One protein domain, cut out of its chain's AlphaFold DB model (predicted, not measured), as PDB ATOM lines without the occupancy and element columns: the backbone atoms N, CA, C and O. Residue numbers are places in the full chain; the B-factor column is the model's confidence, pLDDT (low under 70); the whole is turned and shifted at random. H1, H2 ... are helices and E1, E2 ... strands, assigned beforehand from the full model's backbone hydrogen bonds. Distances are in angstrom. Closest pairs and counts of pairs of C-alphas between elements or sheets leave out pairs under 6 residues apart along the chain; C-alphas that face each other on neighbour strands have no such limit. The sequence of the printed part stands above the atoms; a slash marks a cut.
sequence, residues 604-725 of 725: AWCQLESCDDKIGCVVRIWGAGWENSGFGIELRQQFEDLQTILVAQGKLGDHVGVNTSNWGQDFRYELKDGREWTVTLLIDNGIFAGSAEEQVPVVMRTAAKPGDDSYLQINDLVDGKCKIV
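Overview. This is residues 604 to 725 of the 725 residues of the protein "SGNH hydrolase" of Amniculicola lignicola CBS 123094 (UniProt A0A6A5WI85). A twisted, five-stranded antiparallel sheet has H3 packed slantwise over one face, while no named helix covers the other. The longer H1 meets the later part of H3 at a steep tilt and only grazes the sheet; the tiny H2 sits beside the strands, at the sheet's level. The printed part has 122 residues, with three named helices and five named strands in the chain order E1 E2 H1 H2 E3 E4 H3 E5, a mixed class. The sheet's order is E3 E4 E2 E1 E5. The whole is compact, with a radius of gyration of the C-alphas of 13.6 A, and rounded, spanning 38 by 31 by 29 A.

Arrangement. Begin with the inner strands E2, residues 616 to 624, and E1, residues 604 to 612, an antiparallel hairpin in which N 607 and O 620 are 2.8 A apart. On the other side of E1, look for the edge strand E5, residues 721 to 724, antiparallel to it, with N 606 and O 722 3.1 A apart. E4, residues 675 to 683, is the antiparallel neighbour of E2, with N 619 and O 681 2.8 A apart. The other edge strand, E3, residues 667 to 672, forms a hairpin with E4, and N 670 and O 676 are 2.8 A apart. Residues 658 to 659 pair antiparallel with residues 682 to 683 of E4. H3, residues 692 to 704, lies over E2 and E1 at a height over the sheet of 8.2 A, slantwise to the strands, at 39 degrees to E2 on the local plane. H1, residues 633 to 648, touches H3 with its residues 635 to 642 alone, opposite ways at a steep tilt of 64 degrees; the closest C-alphas, of Gln 638 and Ala 703, are 5.0 A apart. Together H1, H2, residues 663 to 666, E2 and E3 form a split strand-helix-strand unit, two strands running the same way with E4 between them and a right-handed crossover. Every O i to N i+4 pair is within hydrogen-bond range in H1, 7 of 9 are in H3, and H2 is too short for such a pair.

Along the chain. Find C-alpha 604 at (41.936, 16.202, 13.390), where E1 begins its 24.3 A. E2 is 26.4 A long and E4 22.0 A. H1 starts at C-alpha 633, (57.506, 16.073, 10.062), and runs 22.5 A; H3 runs 18.2 A. E5 ends at C-alpha 724, (38.509, 17.462, 10.350).

Size, cuts and confidence. The C-alphas of Gly 650 and Lys 672, the two farthest apart, are 40.3 A apart. The printed part has no cut. The links H1 to H2 and H3 to E5 are long. The mean pLDDT of the printed part is 74.9; look for values under 70 at residues 685 to 718, among others.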
ATOM      1  N   ALA A 604      41.288  15.046  12.808       83.31
ATOM      2  CA  ALA A 604      41.936  16.202  13.390       83.31
ATOM      3  C   ALA A 604      40.910  17.244  13.841       83.31
ATOM      4  O   ALA A 604      39.726  17.218  13.504       83.31
ATOM      5  N   TRP A 605      41.371  18.177  14.648       84.88
ATOM      6  CA  TRP A 605      40.588  19.280  15.166       84.88
ATOM      7  C   TRP A 605      41.481  20.499  15.263       84.88
ATOM      8  O   TRP A 605      42.700  20.382  15.395       84.88
ATOM      9  N   CYS A 606      40.860  21.668  15.244       83.62
ATOM     10  CA  CYS A 606      41.558  22.914  15.488       83.62
ATOM     11  C   CYS A 606      40.784  23.813  16.445       83.62
ATOM     12  O   CYS A 606      39.556  23.727  16.546       83.62
ATOM     13  N   GLN A 607      41.513  24.687  17.130       85.38
ATOM     14  CA  GLN A 607      40.969  25.753  17.954       85.38
ATOM     15  C   GLN A 607      41.795  27.030  17.789       85.38
ATOM     16  O   GLN A 607      43.021  27.006  17.897       85.38
ATOM     17  N   LEU A 608      41.102  28.147  17.582       83.94
ATOM     18  CA  LEU A 608      41.666  29.487  17.705       83.94
ATOM     19  C   LEU A 608      41.812  29.829  19.194       83.94
ATOM     20  O   LEU A 608      40.818  29.846  19.923       83.94
ATOM     21  N   GLU A 609      43.038  30.067  19.663       83.00
ATOM     22  CA  GLU A 609      43.295  30.398  21.074       83.00
ATOM     23  C   GLU A 609      43.352  31.909  21.316       83.00
ATOM     24  O   GLU A 609      42.718  32.418  22.240       83.00
ATOM     25  N   SER A 610      44.095  32.639  20.484       81.19
ATOM     26  CA  SER A 610      44.183  34.102  20.545       81.19
ATOM     27  C   SER A 610      44.435  34.677  19.158       81.19
ATOM     28  O   SER A 610      45.156  34.077  18.368       81.19
ATOM     29  N   CYS A 611      43.827  35.824  18.864       76.31
ATOM     30  CA  CYS A 611      43.953  36.514  17.586       76.31
ATOM     31  C   CYS A 611      44.245  37.992  17.828       76.31
ATOM     32  O   CYS A 611      43.556  38.635  18.621       76.31
ATOM     33  N   ASP A 612      45.249  38.515  17.133       75.19
ATOM     34  CA  ASP A 612      45.592  39.933  17.101       75.19
ATOM     35  C   ASP A 612      45.691  40.392  15.642       75.19
ATOM     36  O   ASP A 612      46.348  39.755  14.814       75.19
ATOM     37  N   ASP A 613      45.047  41.516  15.329       66.88
ATOM     38  CA  ASP A 613      44.950  42.060  13.969       66.88
ATOM     39  C   ASP A 613      46.317  42.429  13.350       66.88
ATOM     40  O   ASP A 613      46.401  42.655  12.144       66.88
ATOM     41  N   LYS A 614      47.389  42.519  14.152       66.12
ATOM     42  CA  LYS A 614      48.752  42.866  13.713       66.12
ATOM     43  C   LYS A 614      49.744  41.707  13.781       66.12
ATOM     44  O   LYS A 614      50.779  41.794  13.126       66.12
ATOM     45  N   ILE A 615      49.487  40.695  14.611       71.38
ATOM     46  CA  ILE A 615      50.434  39.598  14.893       71.38
ATOM     47  C   ILE A 615      49.971  38.275  14.263       71.38
ATOM     48  O   ILE A 615      50.804  37.421  13.963       71.38
ATOM     49  N   GLY A 616      48.667  38.105  14.034       78.44
ATOM     50  CA  GLY A 616      48.080  36.856  13.555       78.44
ATOM     51  C   GLY A 616      47.281  36.119  14.632       78.44
ATOM     52  O   GLY A 616      46.982  36.664  15.698       78.44
ATOM     53  N   CYS A 617      46.925  34.869  14.351       80.69
ATOM     54  CA  CYS A 617      46.212  33.989  15.271       80.69
ATOM     55  C   CYS A 617      47.066  32.800  15.708       80.69
ATOM     56  O   CYS A 617      47.708  32.140  14.890       80.69
ATOM     57  N   VAL A 618      47.017  32.484  17.000       86.12
ATOM     58  CA  VAL A 618      47.522  31.226  17.550       86.12
ATOM     59  C   VAL A 618      46.468  30.149  17.330       86.12
ATOM     60  O   VAL A 618      45.343  30.249  17.833       86.12
ATOM     61  N   VAL A 619      46.844  29.121  16.578       84.12
ATOM     62  CA  VAL A 619      45.991  27.986  16.238       84.12
ATOM     63  C   VAL A 619      46.561  26.733  16.874       84.12
ATOM     64  O   VAL A 619      47.689  26.330  16.588       84.12
ATOM     65  N   ARG A 620      45.758  26.087  17.715       87.88
ATOM     66  CA  ARG A 620      46.059  24.762  18.243       87.88
ATOM     67  C   ARG A 620      45.378  23.714  17.379       87.88
ATOM     68  O   ARG A 620      44.167  23.771  17.188       87.88
ATOM     69  N   ILE A 621      46.143  22.747  16.898       87.19
ATOM     70  CA  ILE A 621      45.683  21.628  16.077       87.19
ATOM     71  C   ILE A 621      46.012  20.340  16.820       87.19
ATOM     72  O   ILE A 621      47.065  20.235  17.441       87.19
ATOM     73  N   TRP A 622      45.126  19.357  16.781       89.62
ATOM     74  CA  TRP A 622      45.396  18.025  17.319       89.62
ATOM     75  C   TRP A 622      44.710  16.968  16.475       89.62
ATOM     76  O   TRP A 622      43.758  17.274  15.761       89.62
ATOM     77  N   GLY A 623      45.155  15.723  16.573       88.12
ATOM     78  CA  GLY A 623      44.567  14.640  15.797       88.12
ATOM     79  C   GLY A 623      44.823  13.263  16.370       88.12
ATOM     80  O   GLY A 623      45.447  13.118  17.422       88.12
ATOM     81  N   ALA A 624      44.253  12.273  15.692       87.62
ATOM     82  CA  ALA A 624      44.334  10.864  16.036       87.62
ATOM     83  C   ALA A 624      44.252  10.001  14.768       87.62
ATOM     84  O   ALA A 624      43.531  10.336  13.822       87.62
ATOM     85  N   GLY A 625      44.971   8.884  14.756       85.50
ATOM     86  CA  GLY A 625      45.012   7.907  13.671       85.50
ATOM     87  C   GLY A 625      46.047   8.195  12.582       85.50
ATOM     88  O   GLY A 625      46.030   7.510  11.565       85.50
ATOM     89  N   TRP A 626      46.923   9.189  12.764       85.94
ATOM     90  CA  TRP A 626      47.995   9.576  11.833       85.94
ATOM     91  C   TRP A 626      49.078  10.395  12.560       85.94
ATOM     92  O   TRP A 626      48.869  10.793  13.703       85.94
ATOM     93  N   GLU A 627      50.229  10.634  11.914       87.00
ATOM     94  CA  GLU A 627      51.439  11.259  12.509       87.00
ATOM     95  C   GLU A 627      52.034  10.487  13.692       87.00
ATOM     96  O   GLU A 627      52.683  11.047  14.574       87.00
ATOM     97  N   ASN A 628      51.844   9.170  13.714       85.31
ATOM     98  CA  ASN A 628      52.045   8.354  14.909       85.31
ATOM     99  C   ASN A 628      53.518   8.198  15.342       85.31
ATOM    100  O   ASN A 628      53.759   7.869  16.497       85.31
ATOM    101  N   SER A 629      54.493   8.426  14.454       86.88
ATOM    102  CA  SER A 629      55.916   8.148  14.732       86.88
ATOM    103  C   SER A 629      56.928   9.141  14.139       86.88
ATOM    104  O   SER A 629      58.121   9.063  14.433       86.88
ATOM    105  N   GLY A 630      56.473  10.095  13.321       86.31
ATOM    106  CA  GLY A 630      57.331  11.041  12.599       86.31
ATOM    107  C   GLY A 630      57.550  12.390  13.283       86.31
ATOM    108  O   GLY A 630      58.104  13.283  12.651       86.31
ATOM    109  N   PHE A 631      57.085  12.585  14.524       88.56
ATOM    110  CA  PHE A 631      57.114  13.881  15.226       88.56
ATOM    111  C   PHE A 631      56.502  15.042  14.407       88.56
ATOM    112  O   PHE A 631      56.963  16.187  14.466       88.56
ATOM    113  N   GLY A 632      55.473  14.753  13.604       87.19
ATOM    114  CA  GLY A 632      54.783  15.758  12.797       87.19
ATOM    115  C   GLY A 632      55.574  16.262  11.590       87.19
ATOM    116  O   GLY A 632      55.236  17.320  11.069       87.19
ATOM    117  N   ILE A 633      56.658  15.596  11.171       86.81
ATOM    118  CA  ILE A 633      57.506  16.073  10.062       86.81
ATOM    119  C   ILE A 633      56.730  16.134   8.740       86.81
ATOM    120  O   ILE A 633      56.914  17.085   7.982       86.81
ATOM    121  N   GLU A 634      55.863  15.160   8.459       83.06
ATOM    122  CA  GLU A 634      55.054  15.166   7.236       83.06
ATOM    123  C   GLU A 634      54.056  16.332   7.259       83.06
ATOM    124  O   GLU A 634      54.040  17.148   6.334       83.06
ATOM    125  N   LEU A 635      53.330  16.505   8.364       84.25
ATOM    126  CA  LEU A 635      52.461  17.657   8.592       84.25
ATOM    127  C   LEU A 635      53.204  18.999   8.478       84.25
ATOM    128  O   LEU A 635      52.698  19.951   7.882       84.25
ATOM    129  N   ARG A 636      54.427  19.095   9.008       87.88
ATOM    130  CA  ARG A 636      55.271  20.288   8.870       87.88
ATOM    131  C   ARG A 636      55.572  20.589   7.406       87.88
ATOM    132  O   ARG A 636      55.423  21.735   6.982       87.88
ATOM    133  N   GLN A 637      55.988  19.577   6.644       84.56
ATOM    134  CA  GLN A 637      56.317  19.732   5.229       84.56
ATOM    135  C   GLN A 637      55.100  20.225   4.443       84.56
ATOM    136  O   GLN A 637      55.229  21.125   3.620       84.56
ATOM    137  N   GLN A 638      53.905  19.722   4.756       80.00
ATOM    138  CA  GLN A 638      52.661  20.184   4.137       80.00
ATOM    139  C   GLN A 638      52.401  21.680   4.396       80.00
ATOM    140  O   GLN A 638      51.985  22.403   3.486       80.00
ATOM    141  N   PHE A 639      52.693  22.182   5.602       81.12
ATOM    142  CA  PHE A 639      52.611  23.618   5.898       81.12
ATOM    143  C   PHE A 639      53.672  24.449   5.161       81.12
ATOM    144  O   PHE A 639      53.394  25.581   4.762       81.12
ATOM    145  N   GLU A 640      54.881  23.927   4.975       83.38
ATOM    146  CA  GLU A 640      55.967  24.609   4.253       83.38
ATOM    147  C   GLU A 640      55.721  24.638   2.731       83.38
ATOM    148  O   GLU A 640      55.907  25.672   2.075       83.38
ATOM    149  N   ASP A 641      55.208  23.544   2.168       79.88
ATOM    150  CA  ASP A 641      54.817  23.441   0.760       79.88
ATOM    151  C   ASP A 641      53.669  24.404   0.439       79.88
ATOM    152  O   ASP A 641      53.712  25.133  -0.558       79.88
ATOM    153  N   LEU A 642      52.667  24.475   1.322       75.56
ATOM    154  CA  LEU A 642      51.572  25.435   1.212       75.56
ATOM    155  C   LEU A 642      52.094  26.875   1.162       75.56
ATOM    156  O   LEU A 642      51.690  27.650   0.293       75.56
ATOM    157  N   GLN A 643      53.008  27.237   2.063       75.00
ATOM    158  CA  GLN A 643      53.606  28.573   2.076       75.00
ATOM    159  C   GLN A 643      54.333  28.875   0.767       75.00
ATOM    160  O   GLN A 643      54.137  29.943   0.187       75.00
ATOM    161  N   THR A 644      55.094  27.914   0.244       78.62
ATOM    162  CA  THR A 644      55.794  28.040  -1.042       78.62
ATOM    163  C   THR A 644      54.820  28.300  -2.194       78.62
ATOM    164  O   THR A 644      55.040  29.202  -3.008       78.62
ATOM    165  N   ILE A 645      53.707  27.561  -2.249       74.00
ATOM    166  CA  ILE A 645      52.654  27.745  -3.261       74.00
ATOM    167  C   ILE A 645      52.032  29.142  -3.148       74.00
ATOM    168  O   ILE A 645      51.843  29.822  -4.161       74.00
ATOM    169  N   LEU A 646      51.725  29.593  -1.933       71.69
ATOM    170  CA  LEU A 646      51.104  30.895  -1.695       71.69
ATOM    171  C   LEU A 646      52.045  32.063  -2.039       71.69
ATOM    172  O   LEU A 646      51.592  33.052  -2.626       71.69
ATOM    173  N   VAL A 647      53.345  31.937  -1.761       74.81
ATOM    174  CA  VAL A 647      54.375  32.899  -2.194       74.81
ATOM    175  C   VAL A 647      54.459  32.948  -3.719       74.81
ATOM    176  O   VAL A 647      54.391  34.030  -4.301       74.81
ATOM    177  N   ALA A 648      54.531  31.793  -4.388       76.00
ATOM    178  CA  ALA A 648      54.615  31.719  -5.850       76.00
ATOM    179  C   ALA A 648      53.380  32.310  -6.555       76.00
ATOM    180  O   ALA A 648      53.490  32.865  -7.648       76.00
ATOM    181  N   GLN A 649      52.205  32.227  -5.925       72.94
ATOM    182  CA  GLN A 649      50.964  32.827  -6.422       72.94
ATOM    183  C   GLN A 649      50.836  34.329  -6.105       72.94
ATOM    184  O   GLN A 649      49.825  34.932  -6.462       72.94
ATOM    185  N   GLY A 650      51.822  34.935  -5.429       68.94
ATOM    186  CA  GLY A 650      51.770  36.332  -4.986       68.94
ATOM    187  C   GLY A 650      50.699  36.598  -3.926       68.94
ATOM    188  O   GLY A 650      50.288  37.741  -3.751       68.94
ATOM    189  N   LYS A 651      50.219  35.549  -3.245       66.00
ATOM    190  CA  LYS A 651      49.146  35.631  -2.246       66.00
ATOM    191  C   LYS A 651      49.653  35.966  -0.842       66.00
ATOM    192  O   LYS A 651      48.859  36.415  -0.030       66.00
ATOM    193  N   LEU A 652      50.946  35.766  -0.560       63.41
ATOM    194  CA  LEU A 652      51.533  36.027   0.763       63.41
ATOM    195  C   LEU A 652      51.995  37.487   0.970       63.41
ATOM    196  O   LEU A 652      52.014  37.963   2.098       63.41
ATOM    197  N   GLY A 653      52.367  38.217  -0.089       68.56
ATOM    198  CA  GLY A 653      52.926  39.573   0.048       68.56
ATOM    199  C   GLY A 653      54.188  39.615   0.930       68.56
ATOM    200  O   GLY A 653      55.076  38.786   0.750       68.56
ATOM    201  N   ASP A 654      54.243  40.568   1.873       65.94
ATOM    202  CA  ASP A 654      55.321  40.726   2.875       65.94
ATOM    203  C   ASP A 654      55.070  39.917   4.179       65.94
ATOM    204  O   ASP A 654      55.803  40.077   5.158       65.94
ATOM    205  N   HIS A 655      54.028  39.075   4.226       70.00
ATOM    206  CA  HIS A 655      53.619  38.322   5.421       70.00
ATOM    207  C   HIS A 655      54.389  37.012   5.606       70.00
ATOM    208  O   HIS A 655      54.966  36.478   4.661       70.00
ATOM    209  N   VAL A 656      54.391  36.478   6.833       65.94
ATOM    210  CA  VAL A 656      55.239  35.323   7.205       65.94
ATOM    211  C   VAL A 656      54.539  33.971   7.020       65.94
ATOM    212  O   VAL A 656      55.214  32.950   6.981       65.94
ATOM    213  N   GLY A 657      53.213  33.915   6.846       77.38
ATOM    214  CA  GLY A 657      52.546  32.628   6.617       77.38
ATOM    215  C   GLY A 657      52.235  31.857   7.884       77.38
ATOM    216  O   GLY A 657      51.682  32.388   8.848       77.38
ATOM    217  N   VAL A 658      52.555  30.566   7.829       80.25
ATOM    218  CA  VAL A 658      52.421  29.630   8.941       80.25
ATOM    219  C   VAL A 658      53.802  29.472   9.556       80.25
ATOM    220  O   VAL A 658      54.715  28.931   8.937       80.25
ATOM    221  N   ASN A 659      53.980  29.935  10.787       84.75
ATOM    222  CA  ASN A 659      55.282  29.850  11.427       84.75
ATOM    223  C   ASN A 659      55.570  28.414  11.901       84.75
ATOM    224  O   ASN A 659      55.030  27.982  12.915       84.75
ATOM    225  N   THR A 660      56.453  27.703  11.195       87.69
ATOM    226  CA  THR A 660      56.941  26.356  11.556       87.69
ATOM    227  C   THR A 660      58.337  26.367  12.196       87.69
ATOM    228  O   THR A 660      58.913  25.309  12.451       87.69
ATOM    229  N   SER A 661      58.913  27.544  12.475       87.38
ATOM    230  CA  SER A 661      60.317  27.667  12.913       87.38
ATOM    231  C   SER A 661      60.622  27.002  14.262       87.38
ATOM    232  O   SER A 661      61.750  26.555  14.469       87.38
ATOM    233  N   ASN A 662      59.623  26.868  15.140       89.31
ATOM    234  CA  ASN A 662      59.748  26.257  16.467       89.31
ATOM    235  C   ASN A 662      59.100  24.862  16.557       89.31
ATOM    236  O   ASN A 662      58.819  24.384  17.654       89.31
ATOM    237  N   TRP A 663      58.927  24.165  15.424       90.50
ATOM    238  CA  TRP A 663      58.163  22.909  15.340       90.50
ATOM    239  C   TRP A 663      58.493  21.866  16.417       90.50
ATOM    240  O   TRP A 663      57.589  21.254  16.970       90.50
ATOM    241  N   GLY A 664      59.774  21.676  16.750       85.62
ATOM    242  CA  GLY A 664      60.193  20.695  17.761       85.62
ATOM    243  C   GLY A 664      59.749  21.013  19.197       85.62
ATOM    244  O   GLY A 664      59.794  20.130  20.046       85.62
ATOM    245  N   GLN A 665      59.340  22.252  19.482       88.00
ATOM    246  CA  GLN A 665      58.717  22.650  20.753       88.00
ATOM    247  C   GLN A 665      57.188  22.696  20.645       88.00
ATOM    248  O   GLN A 665      56.483  22.448  21.624       88.00
ATOM    249  N   ASP A 666      56.687  23.023  19.455       90.62
ATOM    250  CA  ASP A 666      55.268  23.240  19.195       90.62
ATOM    251  C   ASP A 666      54.495  21.928  19.018       90.62
ATOM    252  O   ASP A 666      53.353  21.829  19.480       90.62
ATOM    253  N   PHE A 667      55.102  20.929  18.367       93.00
ATOM    254  CA  PHE A 667      54.537  19.594  18.179       93.00
ATOM    255  C   PHE A 667      54.860  18.696  19.371       93.00
ATOM    256  O   PHE A 667      55.999  18.612  19.828       93.00
ATOM    257  N   ARG A 668      53.858  17.960  19.846       93.06
ATOM    258  CA  ARG A 668      54.023  16.943  20.884       93.06
ATOM    259  C   ARG A 668      53.004  15.827  20.733       93.06
ATOM    260  O   ARG A 668      51.858  16.066  20.350       93.06
ATOM    261  N   TYR A 669      53.399  14.628  21.137       92.19
ATOM    262  CA  TYR A 669      52.458  13.548  21.390       92.19
ATOM    263  C   TYR A 669      51.685  13.819  22.687       92.19
ATOM    264  O   TYR A 669      52.254  14.202  23.708       92.19
ATOM    265  N   GLU A 670      50.364  13.686  22.631       86.44
ATOM    266  CA  GLU A 670      49.437  13.998  23.722       86.44
ATOM    267  C   GLU A 670      48.339  12.926  23.734       86.44
ATOM    268  O   GLU A 670      47.236  13.187  23.278       86.44
ATOM    269  N   LEU A 671      48.669  11.723  24.233       86.06
ATOM    270  CA  LEU A 671      47.839  10.502  24.262       86.06
ATOM    271  C   LEU A 671      46.689  10.568  25.290       86.06
ATOM    272  O   LEU A 671      46.615   9.767  26.221       86.06
ATOM    273  N   LYS A 672      45.795  11.550  25.177       82.19
ATOM    274  CA  LYS A 672      44.659  11.716  26.102       82.19
ATOM    275  C   LYS A 672      43.439  12.306  25.409       82.19
ATOM    276  O   LYS A 672      43.551  12.969  24.383       82.19
ATOM    277  N   ASP A 673      42.262  12.100  25.996       82.44
ATOM    278  CA  ASP A 673      40.994  12.702  25.552       82.44
ATOM    279  C   ASP A 673      40.660  12.459  24.062       82.44
ATOM    280  O   ASP A 673      40.118  13.338  23.386       82.44
ATOM    281  N   GLY A 674      41.013  11.281  23.531       80.94
ATOM    282  CA  GLY A 674      40.802  10.925  22.120       80.94
ATOM    283  C   GLY A 674      41.775  11.593  21.137       80.94
ATOM    284  O   GLY A 674      41.497  11.633  19.941       80.94
ATOM    285  N   ARG A 675      42.884  12.152  21.632       86.06
ATOM    286  CA  ARG A 675      43.918  12.859  20.863       86.06
ATOM    287  C   ARG A 675      45.228  12.108  21.011       86.06
ATOM    288  O   ARG A 675      45.487  11.549  22.069       86.06
ATOM    289  N   GLU A 676      46.043  12.105  19.970       89.56
ATOM    290  CA  GLU A 676      47.328  11.403  19.971       89.56
ATOM    291  C   GLU A 676      48.505  12.354  19.845       89.56
ATOM    292  O   GLU A 676      49.562  12.123  20.426       89.56
ATOM    293  N   TRP A 677      48.313  13.463  19.144       91.69
ATOM    294  CA  TRP A 677      49.303  14.520  19.000       91.69
ATOM    295  C   TRP A 677      48.624  15.882  18.968       91.69
ATOM    296  O   TRP A 677      47.419  16.006  18.743       91.69
ATOM    297  N   THR A 678      49.403  16.920  19.231       92.38
ATOM    298  CA  THR A 678      48.990  18.320  19.196       92.38
ATOM    299  C   THR A 678      50.138  19.166  18.664       92.38
ATOM    300  O   THR A 678      51.289  18.929  19.013       92.38
ATOM    301  N   VAL A 679      49.818  20.190  17.878       91.50
ATOM    302  CA  VAL A 679      50.738  21.255  17.475       91.50
ATOM    303  C   VAL A 679      50.091  22.620  17.696       91.50
ATOM    304  O   VAL A 679      48.881  22.774  17.535       91.50
ATOM    305  N   THR A 680      50.874  23.611  18.114       90.50
ATOM    306  CA  THR A 680      50.409  24.999  18.276       90.50
ATOM    307  C   THR A 680      51.214  25.899  17.357       90.50
ATOM    308  O   THR A 680      52.429  25.936  17.468       90.50
ATOM    309  N   LEU A 681      50.557  26.602  16.440       87.38
ATOM    310  CA  LEU A 681      51.221  27.393  15.402       87.38
ATOM    311  C   LEU A 681      50.700  28.826  15.406       87.38
ATOM    312  O   LEU A 681      49.528  29.071  15.694       87.38
ATOM    313  N   LEU A 682      51.561  29.771  15.032       85.38
ATOM    314  CA  LEU A 682      51.152  31.136  14.713       85.38
ATOM    315  C   LEU A 682      50.873  31.238  13.211       85.38
ATOM    316  O   LEU A 682      51.741  30.911  12.397       85.38
ATOM    317  N   ILE A 683      49.683  31.715  12.856       80.62
ATOM    318  CA  ILE A 683      49.284  32.003  11.478       80.62
ATOM    319  C   ILE A 683      49.115  33.514  11.331       80.62
ATOM    320  O   ILE A 683      48.284  34.114  12.009       80.62
ATOM    321  N   ASP A 684      49.904  34.123  10.452       75.44
ATOM    322  CA  ASP A 684      49.811  35.548  10.130       75.44
ATOM    323  C   ASP A 684      48.549  35.823   9.284       75.44
ATOM    324  O   ASP A 684      48.334  35.205   8.240       75.44
ATOM    325  N   ASN A 685      47.707  36.756   9.741       61.75
ATOM    326  CA  ASN A 685      46.391  37.055   9.158       61.75
ATOM    327  C   ASN A 685      46.454  37.839   7.833       61.75
ATOM    328  O   ASN A 685      45.422  38.073   7.205       61.75
ATOM    329  N   GLY A 686      47.637  38.266   7.386       59.31
ATOM    330  CA  GLY A 686      47.778  39.124   6.207       59.31
ATOM    331  C   GLY A 686      47.577  38.466   4.836       59.31
ATOM    332  O   GLY A 686      47.807  39.111   3.816       59.31
ATOM    333  N   ILE A 687      47.177  37.192   4.777       52.97
ATOM    334  CA  ILE A 687      47.312  36.369   3.559       52.97
ATOM    335  C   ILE A 687      46.020  36.244   2.752       52.97
ATOM    336  O   ILE A 687      46.062  35.973   1.552       52.97
ATOM    337  N   PHE A 688      44.849  36.486   3.337       51.53
ATOM    338  CA  PHE A 688      43.605  36.420   2.573       51.53
ATOM    339  C   PHE A 688      42.662  37.556   2.990       51.53
ATOM    340  O   PHE A 688      42.694  38.050   4.109       51.53
ATOM    341  N   ALA A 689      41.835  38.046   2.073       49.44
ATOM    342  CA  ALA A 689      40.917  39.154   2.330       49.44
ATOM    343  C   ALA A 689      39.673  38.702   3.139       49.44
ATOM    344  O   ALA A 689      38.553  38.839   2.651       49.44
ATOM    345  N   GLY A 690      39.866  38.126   4.334       57.16
ATOM    346  CA  GLY A 690      38.817  37.537   5.187       57.16
ATOM    347  C   GLY A 690      39.237  37.415   6.658       57.16
ATOM    348  O   GLY A 690      40.392  37.680   6.985       57.16
ATOM    349  N   SER A 691      38.328  37.029   7.559       61.06
ATOM    350  CA  SER A 691      38.675  36.812   8.978       61.06
ATOM    351  C   SER A 691      39.527  35.546   9.150       61.06
ATOM    352  O   SER A 691      39.465  34.630   8.330       61.06
ATOM    353  N   ALA A 692      40.297  35.440  10.239       61.03
ATOM    354  CA  ALA A 692      41.018  34.205  10.573       61.03
ATOM    355  C   ALA A 692      40.090  32.971  10.629       61.03
ATOM    356  O   ALA A 692      40.502  31.852  10.321       61.03
ATOM    357  N   GLU A 693      38.812  33.196  10.950       63.50
ATOM    358  CA  GLU A 693      37.760  32.178  10.966       63.50
ATOM    359  C   GLU A 693      37.409  31.629   9.570       63.50
ATOM    360  O   GLU A 693      36.960  30.493   9.435       63.50
ATOM    361  N   GLU A 694      37.646  32.385   8.501       62.97
ATOM    362  CA  GLU A 694      37.433  31.911   7.127       62.97
ATOM    363  C   GLU A 694      38.669  31.185   6.572       62.97
ATOM    364  O   GLU A 694      38.565  30.312   5.707       62.97
ATOM    365  N   GLN A 695      39.855  31.528   7.078       64.44
ATOM    366  CA  GLN A 695      41.137  31.150   6.476       64.44
ATOM    367  C   GLN A 695      41.741  29.885   7.067       64.44
ATOM    368  O   GLN A 695      42.295  29.065   6.331       64.44
ATOM    369  N   VAL A 696      41.613  29.688   8.381       69.06
ATOM    370  CA  VAL A 696      42.140  28.493   9.054       69.06
ATOM    371  C   VAL A 696      41.585  27.202   8.435       69.06
ATOM    372  O   VAL A 696      42.390  26.327   8.118       69.06
ATOM    373  N   PRO A 697      40.280  27.071   8.120       67.62
ATOM    374  CA  PRO A 697      39.770  25.903   7.402       67.62
ATOM    375  C   PRO A 697      40.412  25.683   6.024       67.62
ATOM    376  O   PRO A 697      40.583  24.541   5.611       67.62
ATOM    377  N   VAL A 698      40.787  26.742   5.297       64.88
ATOM    378  CA  VAL A 698      41.431  26.648   3.970       64.88
ATOM    379  C   VAL A 698      42.873  26.155   4.088       64.88
ATOM    380  O   VAL A 698      43.280  25.252   3.356       64.88
ATOM    381  N   VAL A 699      43.626  26.710   5.038       66.31
ATOM    382  CA  VAL A 699      44.999  26.288   5.348       66.31
ATOM    383  C   VAL A 699      45.012  24.823   5.797       66.31
ATOM    384  O   VAL A 699      45.787  24.029   5.267       66.31
ATOM    385  N   MET A 700      44.083  24.436   6.675       68.62
ATOM    386  CA  MET A 700      43.947  23.057   7.155       68.62
ATOM    387  C   MET A 700      43.504  22.075   6.059       68.62
ATOM    388  O   MET A 700      44.031  20.966   6.002       68.62
ATOM    389  N   ARG A 701      42.586  22.475   5.161       66.00
ATOM    390  CA  ARG A 701      42.176  21.662   3.995       66.00
ATOM    391  C   ARG A 701      43.359  21.373   3.075       66.00
ATOM    392  O   ARG A 701      43.482  20.266   2.571       66.00
ATOM    393  N   THR A 702      44.224  22.364   2.871       59.12
ATOM    394  CA  THR A 702      45.350  22.241   1.935       59.12
ATOM    395  C   THR A 702      46.522  21.466   2.538       59.12
ATOM    396  O   THR A 702      47.213  20.755   1.810       59.12
ATOM    397  N   ALA A 703      46.723  21.564   3.858       61.34
ATOM    398  CA  ALA A 703      47.723  20.776   4.570       61.34
ATOM    399  C   ALA A 703      47.373  19.280   4.549       61.34
ATOM    400  O   ALA A 703      48.218  18.484   4.178       61.34
ATOM    401  N   ALA A 704      46.112  18.911   4.812       57.59
ATOM    402  CA  ALA A 704      45.632  17.523   4.859       57.59
ATOM    403  C   ALA A 704      46.079  16.617   3.688       57.59
ATOM    404  O   ALA A 704      46.287  15.425   3.911       57.59
ATOM    405  N   LYS A 705      46.228  17.164   2.469       57.00
ATOM    406  CA  LYS A 705      47.037  16.616   1.364       57.00
ATOM    407  C   LYS A 705      47.091  17.631   0.206       57.00
ATOM    408  O   LYS A 705      46.035  17.960  -0.342       57.00
ATOM    409  N   PRO A 706      48.267  18.103  -0.248       48.69
ATOM    410  CA  PRO A 706      48.339  19.037  -1.371       48.69
ATOM    411  C   PRO A 706      47.789  18.416  -2.672       48.69
ATOM    412  O   PRO A 706      48.404  17.521  -3.250       48.69
ATOM    413  N   GLY A 707      46.635  18.897  -3.151       45.31
ATOM    414  CA  GLY A 707      46.056  18.515  -4.449       45.31
ATOM    415  C   GLY A 707      44.949  17.450  -4.429       45.31
ATOM    416  O   GLY A 707      44.531  17.025  -5.505       45.31
ATOM    417  N   ASP A 708      44.459  17.039  -3.255       49.47
ATOM    418  CA  ASP A 708      43.311  16.128  -3.120       49.47
ATOM    419  C   ASP A 708      42.259  16.711  -2.161       49.47
ATOM    420  O   ASP A 708      42.252  16.433  -0.961       49.47
ATOM    421  N   ASP A 709      41.342  17.517  -2.708       47.47
ATOM    422  CA  ASP A 709      40.264  18.186  -1.958       47.47
ATOM    423  C   ASP A 709      39.251  17.202  -1.327       47.47
ATOM    424  O   ASP A 709      38.325  17.625  -0.631       47.47
ATOM    425  N   SER A 710      39.379  15.893  -1.586       43.75
ATOM    426  CA  SER A 710      38.424  14.867  -1.153       43.75
ATOM    427  C   SER A 710      38.814  14.130   0.133       43.75
ATOM    428  O   SER A 710      37.991  13.386   0.671       43.75
ATOM    429  N   TYR A 711      40.033  14.338   0.645       39.19
ATOM    430  CA  TYR A 711      40.624  13.454   1.655       39.19
ATOM    431  C   TYR A 711      40.157  13.716   3.101       39.19
ATOM    432  O   TYR A 711      40.168  12.791   3.907       39.19
ATOM    433  N   LEU A 712      39.695  14.930   3.435       50.34
ATOM    434  CA  LEU A 712      39.147  15.264   4.758       50.34
ATOM    435  C   LEU A 712      37.991  16.272   4.642       50.34
ATOM    436  O   LEU A 712      38.151  17.370   4.105       50.34
ATOM    437  N   GLN A 713      36.818  15.933   5.186       54.88
ATOM    438  CA  GLN A 713      35.698  16.875   5.282       54.88
ATOM    439  C   GLN A 713      35.926  17.797   6.482       54.88
ATOM    440  O   GLN A 713      35.697  17.419   7.632       54.88
ATOM    441  N   ILE A 714      36.398  19.017   6.217       59.75
ATOM    442  CA  ILE A 714      36.509  20.059   7.244       59.75
ATOM    443  C   ILE A 714      35.159  20.752   7.383       59.75
ATOM    444  O   ILE A 714      34.699  21.404   6.445       59.75
ATOM    445  N   ASN A 715      34.546  20.635   8.560       62.69
ATOM    446  CA  ASN A 715      33.412  21.480   8.914       62.69
ATOM    447  C   ASN A 715      33.908  22.909   9.154       62.69
ATOM    448  O   ASN A 715      34.946  23.097   9.795       62.69
ATOM    449  N   ASP A 716      33.159  23.897   8.660       64.50
ATOM    450  CA  ASP A 716      33.452  25.312   8.896       64.50
ATOM    451  C   ASP A 716      33.586  25.608  10.401       64.50
ATOM    452  O   ASP A 716      33.047  24.886  11.248       64.50
ATOM    453  N   LEU A 717      34.341  26.657  10.741       66.12
ATOM    454  CA  LEU A 717      34.579  27.035  12.132       66.12
ATOM    455  C   LEU A 717      33.256  27.382  12.836       66.12
ATOM    456  O   LEU A 717      32.520  28.265  12.402       66.12
ATOM    457  N   VAL A 718      32.979  26.707  13.956       68.62
ATOM    458  CA  VAL A 718      31.860  27.014  14.860       68.62
ATOM    459  C   VAL A 718      32.450  27.340  16.227       68.62
ATOM    460  O   VAL A 718      33.159  26.517  16.806       68.62
ATOM    461  N   ASP A 719      32.206  28.554  16.726       74.62
ATOM    462  CA  ASP A 719      32.759  29.067  17.991       74.62
ATOM    463  C   ASP A 719      34.296  28.925  18.094       74.62
ATOM    464  O   ASP A 719      34.842  28.503  19.118       74.62
ATOM    465  N   GLY A 720      35.007  29.215  16.997       73.25
ATOM    466  CA  GLY A 720      36.471  29.132  16.928       73.25
ATOM    467  C   GLY A 720      37.041  27.707  16.951       73.25
ATOM    468  O   GLY A 720      38.249  27.549  17.133       73.25
ATOM    469  N   LYS A 721      36.207  26.671  16.768       77.38
ATOM    470  CA  LYS A 721      36.614  25.256  16.720       77.38
ATOM    471  C   LYS A 721      36.231  24.595  15.404       77.38
ATOM    472  O   LYS A 721      35.120  24.788  14.911       77.38
ATOM    473  N   CYS A 722      37.138  23.794  14.847       75.69
ATOM    474  CA  CYS A 722      36.880  22.998  13.648       75.69
ATOM    475  C   CYS A 722      37.072  21.504  13.918       75.69
ATOM    476  O   CYS A 722      37.851  21.103  14.788       75.69
ATOM    477  N   LYS A 723      36.355  20.677  13.152       74.50
ATOM    478  CA  LYS A 723      36.526  19.222  13.117       74.50
ATOM    479  C   LYS A 723      36.874  18.801  11.690       74.50
ATOM    480  O   LYS A 723      36.200  19.217  10.750       74.50
ATOM    481  N   ILE A 724      37.903  17.975  11.576       67.12
ATOM    482  CA  ILE A 724      38.509  17.462  10.350       67.12
ATOM    483  C   ILE A 724      38.337  15.941  10.402       67.12
ATOM    484  O   ILE A 724      38.776  15.301  11.363       67.12
ATOM    485  N   VAL A 725      37.602  15.379   9.441       58.53
ATOM    486  CA  VAL A 725      37.114  13.988   9.485       58.53
ATOM    487  C   VAL A 725      37.364  13.244   8.192       58.53
ATOM    488  O   VAL A 725      37.166  13.877   7.130       58.53
TER     489      VAL A 725